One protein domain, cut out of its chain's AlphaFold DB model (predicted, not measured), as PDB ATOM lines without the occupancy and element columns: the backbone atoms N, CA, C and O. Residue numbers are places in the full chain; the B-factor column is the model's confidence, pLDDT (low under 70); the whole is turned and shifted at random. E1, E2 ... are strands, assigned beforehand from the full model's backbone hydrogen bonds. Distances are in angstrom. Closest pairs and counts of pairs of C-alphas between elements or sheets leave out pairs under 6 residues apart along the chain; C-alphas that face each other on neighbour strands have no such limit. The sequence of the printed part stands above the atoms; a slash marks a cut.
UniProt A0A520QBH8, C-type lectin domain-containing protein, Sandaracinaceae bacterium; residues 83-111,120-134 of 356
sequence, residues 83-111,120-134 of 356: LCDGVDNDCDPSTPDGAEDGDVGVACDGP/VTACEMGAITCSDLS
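This is residues 83 to 111 and 120 to 134 of the 356 residues of the protein "C-type lectin domain-containing protein" of Sandaracinaceae bacterium (UniProt A0A520QBH8). The domain has little regular structure: one small hairpin of two short strands, E1 and E2, and a long winding stretch without named elements, residues 83 to 111. That stretch loops out around residues 87 to 94 at one end of the long axis, while residues 109 to 111 and 132 to 134 trail toward the other end. The printed part has 44 residues, 6 of them in named elements, with no named helix; the class is all strand, and the sheet, E1 - E2, is antiparallel. It is only just loose, close to compact, with a radius of gyration of the C-alphas of 11.2 A and spans of 37 by 17 by 13 A.

E1, residues 121 to 123, and E2, residues 128 to 130, form a hairpin with a tight link, antiparallel at 139 degrees. C-alphas 122 and 129 face each other at 5.3 A; N 122 and O 129, 2.9 A apart, are within hydrogen-bond range.

E1 measures 7.0 A from C-alpha 121 at (32.430, -12.404, 32.224); E2 measures 6.8 A and ends at C-alpha 130 at (31.049, -10.537, 36.329).

The farthest C-alphas, Cys 91 and Ser 134, are 37.7 A apart. Residues 112 to 119 are not printed, with 14.0 A between C-alphas 111 and 120. The pLDDT is under 70 at residues 108 to 111 and 131 to 134.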
ATOM      1  N   LEU A  83      43.322 -20.924  30.297       89.94
ATOM      2  CA  LEU A  83      42.135 -20.772  31.137       89.94
ATOM      3  C   LEU A  83      42.302 -19.597  32.095       89.94
ATOM      4  O   LEU A  83      43.408 -19.133  32.337       89.94
ATOM      5  N   CYS A  84      41.195 -19.117  32.649       90.12
ATOM      6  CA  CYS A  84      41.202 -18.081  33.667       90.12
ATOM      7  C   CYS A  84      41.415 -18.680  35.066       90.12
ATOM      8  O   CYS A  84      40.463 -18.864  35.833       90.12
ATOM      9  N   ASP A  85      42.658 -19.011  35.410       87.50
ATOM     10  CA  ASP A  85      43.019 -19.579  36.720       87.50
ATOM     11  C   ASP A  85      44.276 -18.951  37.350       87.50
ATOM     12  O   ASP A  85      44.683 -19.316  38.463       87.50
ATOM     13  N   GLY A  86      44.866 -17.961  36.676       84.69
ATOM     14  CA  GLY A  86      46.058 -17.254  37.126       84.69
ATOM     15  C   GLY A  86      47.342 -18.052  36.904       84.69
ATOM     16  O   GLY A  86      48.373 -17.725  37.510       84.69
ATOM     17  N   VAL A  87      47.288 -19.101  36.081       85.81
ATOM     18  CA  VAL A  87      48.405 -19.974  35.729       85.81
ATOM     19  C   VAL A  87      48.538 -20.053  34.212       85.81
ATOM     20  O   VAL A  87      47.601 -20.419  33.530       85.81
ATOM     21  N   ASP A  88      49.760 -19.856  33.718       82.25
ATOM     22  CA  ASP A  88      50.132 -20.096  32.316       82.25
ATOM     23  C   ASP A  88      49.924 -21.589  31.964       82.25
ATOM     24  O   ASP A  88      50.690 -22.461  32.405       82.25
ATOM     25  N   ASN A  89      48.823 -21.888  31.273       82.94
ATOM     26  CA  ASN A  89      48.371 -23.225  30.899       82.94
ATOM     27  C   ASN A  89      48.849 -23.629  29.499       82.94
ATOM     28  O   ASN A  89      48.997 -24.827  29.251       82.94
ATOM     29  N   ASP A  90      49.078 -22.686  28.583       83.31
ATOM     30  CA  ASP A  90      49.523 -22.964  27.208       83.31
ATOM     31  C   ASP A  90      51.058 -22.900  27.030       83.31
ATOM     32  O   ASP A  90      51.607 -23.368  26.021       83.31
ATOM     33  N   CYS A  91      51.756 -22.443  28.072       81.25
ATOM     34  CA  CYS A  91      53.197 -22.250  28.172       81.25
ATOM     35  C   CYS A  91      53.726 -21.156  27.231       81.25
ATOM     36  O   CYS A  91      54.917 -21.164  26.875       81.25
ATOM     37  N   ASP A  92      52.856 -20.239  26.813       84.81
ATOM     38  CA  ASP A  92      53.172 -19.020  26.095       84.81
ATOM     39  C   ASP A  92      52.919 -17.810  27.015       84.81
ATOM     40  O   ASP A  92      51.810 -17.292  27.106       84.81
ATOM     41  N   PRO A  93      53.971 -17.233  27.626       79.62
ATOM     42  CA  PRO A  93      53.823 -16.091  28.529       79.62
ATOM     43  C   PRO A  93      53.374 -14.799  27.820       79.62
ATOM     44  O   PRO A  93      53.324 -13.736  28.446       79.62
ATOM     45  N   SER A  94      53.161 -14.838  26.500       84.56
ATOM     46  CA  SER A  94      52.549 -13.753  25.738       84.56
ATOM     47  C   SER A  94      51.035 -13.896  25.575       84.56
ATOM     48  O   SER A  94      50.393 -12.886  25.262       84.56
ATOM     49  N   THR A  95      50.475 -15.078  25.839       84.25
ATOM     50  CA  THR A  95      49.037 -15.325  25.947       84.25
ATOM     51  C   THR A  95      48.546 -14.825  27.315       84.25
ATOM     52  O   THR A  95      49.093 -15.209  28.348       84.25
ATOM     53  N   PRO A  96      47.591 -13.878  27.374       86.25
ATOM     54  CA  PRO A  96      47.013 -13.437  28.644       86.25
ATOM     55  C   PRO A  96      46.140 -14.520  29.296       86.25
ATOM     56  O   PRO A  96      45.393 -15.192  28.597       86.25
ATOM     57  N   ASP A  97      46.156 -14.593  30.628       85.06
ATOM     58  CA  ASP A  97      45.271 -15.436  31.454       85.06
ATOM     59  C   ASP A  97      43.795 -15.311  31.011       85.06
ATOM     60  O   ASP A  97      43.255 -14.202  30.905       85.06
ATOM     61  N   GLY A  98      43.168 -16.448  30.696       85.50
ATOM     62  CA  GLY A  98      41.805 -16.539  30.164       85.50
ATOM     63  C   GLY A  98      41.615 -16.236  28.667       85.50
ATOM     64  O   GLY A  98      40.470 -16.111  28.229       85.50
ATOM     65  N   ALA A  99      42.674 -16.085  27.860       85.50
ATOM     66  CA  ALA A  99      42.556 -15.694  26.444       85.50
ATOM     67  C   ALA A  99      41.843 -16.718  25.546       85.50
ATOM     68  O   ALA A  99      41.233 -16.327  24.544       85.50
ATOM     69  N   GLU A 100      41.896 -18.004  25.886       87.75
ATOM     70  CA  GLU A 100      41.131 -19.051  25.202       87.75
ATOM     71  C   GLU A 100      40.124 -19.745  26.119       87.75
ATOM     72  O   GLU A 100      39.596 -20.812  25.779       87.75
ATOM     73  N   ASP A 101      39.824 -19.124  27.257       85.56
ATOM     74  CA  ASP A 101      38.783 -19.588  28.149       85.56
ATOM     75  C   ASP A 101      37.414 -19.314  27.518       85.56
ATOM     76  O   ASP A 101      37.040 -18.175  27.226       85.56
ATOM     77  N   GLY A 102      36.659 -20.386  27.281       84.19
ATOM     78  CA  GLY A 102      35.326 -20.313  26.687       84.19
ATOM     79  C   GLY A 102      34.302 -19.613  27.575       84.19
ATOM     80  O   GLY A 102      33.240 -19.251  27.069       84.19
ATOM     81  N   ASP A 103      34.627 -19.416  28.853       83.88
ATOM     82  CA  ASP A 103      33.800 -18.721  29.825       83.88
ATOM     83  C   ASP A 103      34.167 -17.232  29.944       83.88
ATOM     84  O   ASP A 103      33.496 -16.521  30.684       83.88
ATOM     85  N   VAL A 104      35.173 -16.721  29.212       82.44
ATOM     86  CA  VAL A 104      35.515 -15.286  29.124       82.44
ATOM     87  C   VAL A 104      34.806 -14.634  27.932       82.44
ATOM     88  O   VAL A 104      34.854 -15.125  26.804       82.44
ATOM     89  N   GLY A 105      34.156 -13.491  28.164       71.94
ATOM     90  CA  GLY A 105      33.367 -12.784  27.149       71.94
ATOM     91  C   GLY A 105      31.977 -13.384  26.911       71.94
ATOM     92  O   GLY A 105      31.313 -13.026  25.935       71.94
ATOM     93  N   VAL A 106      31.538 -14.284  27.789       78.31
ATOM     94  CA  VAL A 106      30.168 -14.800  27.838       78.31
ATOM     95  C   VAL A 106      29.317 -13.802  28.621       78.31
ATOM     96  O   VAL A 106      29.816 -13.166  29.546       78.31
ATOM     97  N   ALA A 107      28.050 -13.625  28.246       71.94
ATOM     98  CA  ALA A 107      27.126 -12.837  29.059       71.94
ATOM     99  C   ALA A 107      27.096 -13.422  30.479       71.94
ATOM    100  O   ALA A 107      26.897 -14.627  30.647       71.94
ATOM    101  N   CYS A 108      27.366 -12.585  31.472       69.19
ATOM    102  CA  CYS A 108      27.337 -12.954  32.876       69.19
ATOM    103  C   CYS A 108      26.007 -12.541  33.492       69.19
ATOM    104  O   CYS A 108      25.970 -11.879  34.513       69.19
ATOM    105  N   ASP A 109      24.933 -12.957  32.840       66.25
ATOM    106  CA  ASP A 109      23.609 -12.943  33.430       66.25
ATOM    107  C   ASP A 109      23.485 -14.208  34.278       66.25
ATOM    108  O   ASP A 109      23.967 -15.299  33.917       66.25
ATOM    109  N   GLY A 110      22.893 -14.055  35.451       55.69
ATOM    110  CA  GLY A 110      22.318 -15.187  36.138       55.69
ATOM    111  C   GLY A 110      21.192 -15.797  35.292       55.69
ATOM    112  O   GLY A 110      21.169 -15.779  34.066       55.69
ATOM    113  N   PRO A 111      20.278 -16.535  35.909       46.72
ATOM    114  CA  PRO A 111      18.999 -16.835  35.304       46.72
ATOM    115  C   PRO A 111      17.989 -15.766  35.737       46.72
ATOM    116  O   PRO A 111      17.052 -16.097  36.472       46.72
ATOM    117  N   VAL A 120      29.461  -8.811  30.750       75.69
ATOM    118  CA  VAL A 120      30.193 -10.012  30.311       75.69
ATOM    119  C   VAL A 120      31.173 -10.481  31.374       75.69
ATOM    120  O   VAL A 120      31.773  -9.679  32.092       75.69
ATOM    121  N   THR A 121      31.366 -11.790  31.442       83.44
ATOM    122  CA  THR A 121      32.430 -12.404  32.224       83.44
ATOM    123  C   THR A 121      33.796 -11.914  31.736       83.44
ATOM    124  O   THR A 121      34.082 -11.876  30.535       83.44
ATOM    125  N   ALA A 122      34.673 -11.562  32.668       85.81
ATOM    126  CA  ALA A 122      36.052 -11.168  32.404       85.81
ATOM    127  C   ALA A 122      37.005 -11.959  33.298       85.81
ATOM    128  O   ALA A 122      36.642 -12.332  34.410       85.81
ATOM    129  N   CYS A 123      38.224 -12.200  32.822       88.44
ATOM    130  CA  CYS A 123      39.257 -12.797  33.653       88.44
ATOM    131  C   CYS A 123      40.005 -11.715  34.436       88.44
ATOM    132  O   CYS A 123      40.757 -10.925  33.861       88.44
ATOM    133  N   GLU A 124      39.809 -11.673  35.753       90.31
ATOM    134  CA  GLU A 124      40.494 -10.749  36.650       90.31
ATOM    135  C   GLU A 124      41.267 -11.515  37.725       90.31
ATOM    136  O   GLU A 124      40.696 -12.158  38.603       90.31
ATOM    137  N   MET A 125      42.599 -11.398  37.690       86.56
ATOM    138  CA  MET A 125      43.502 -12.003  38.681       86.56
ATOM    139  C   MET A 125      43.310 -13.527  38.842       86.56
ATOM    140  O   MET A 125      43.345 -14.028  39.969       86.56
ATOM    141  N   GLY A 126      43.121 -14.254  37.736       84.06
ATOM    142  CA  GLY A 126      42.912 -15.704  37.747       84.06
ATOM    143  C   GLY A 126      41.530 -16.149  38.210       84.06
ATOM    144  O   GLY A 126      41.384 -17.249  38.742       84.06
ATOM    145  N   ALA A 127      40.526 -15.281  38.088       87.56
ATOM    146  CA  ALA A 127      39.142 -15.614  38.376       87.56
ATOM    147  C   ALA A 127      38.197 -14.965  37.363       87.56
ATOM    148  O   ALA A 127      38.343 -13.792  37.020       87.56
ATOM    149  N   ILE A 128      37.187 -15.727  36.939       84.31
ATOM    150  CA  ILE A 128      36.069 -15.187  36.173       84.31
ATOM    151  C   ILE A 128      35.258 -14.261  37.084       84.31
ATOM    152  O   ILE A 128      34.694 -14.691  38.093       84.31
ATOM    153  N   THR A 129      35.196 -12.988  36.722       81.88
ATOM    154  CA  THR A 129      34.407 -11.954  37.389       81.88
ATOM    155  C   THR A 129      33.309 -11.462  36.466       81.88
ATOM    156  O   THR A 129      33.542 -11.265  35.274       81.88
ATOM    157  N   CYS A 130      32.125 -11.225  37.023       76.06
ATOM    158  CA  CYS A 130      31.049 -10.537  36.329       76.06
ATOM    159  C   CYS A 130      31.067  -9.055  36.701       76.06
ATOM    160  O   CYS A 130      31.237  -8.717  37.873       76.06
ATOM    161  N   SER A 131      30.906  -8.177  35.715       64.94
ATOM    162  CA  SER A 131      30.897  -6.727  35.923       64.94
ATOM    163  C   SER A 131      29.512  -6.165  36.271       64.94
ATOM    164  O   SER A 131      29.264  -4.992  35.991       64.94
ATOM    165  N   ASP A 132      28.610  -6.985  36.806       61.66
ATOM    166  CA  ASP A 132      27.235  -6.582  37.092       61.66
ATOM    167  C   ASP A 132      27.137  -5.659  38.327       61.66
ATOM    168  O   ASP A 132      27.800  -5.865  39.350       61.66
ATOM    169  N   LEU A 133      26.354  -4.591  38.177       56.31
ATOM    170  CA  LEU A 133      26.112  -3.530  39.153       56.31
ATOM    171  C   LEU A 133      24.649  -3.027  39.135       56.31
ATOM    172  O   LEU A 133      24.404  -1.979  39.744       56.31
ATOM    173  N   SER A 134      23.696  -3.678  38.450       55.34
ATOM    174  CA  SER A 134      22.285  -3.242  38.473       55.34
ATOM    175  C   SER A 134      21.616  -3.590  39.805       55.34
ATOM    176  O   SER A 134      21.133  -4.691  40.024       55.34
TER     177      SER A 134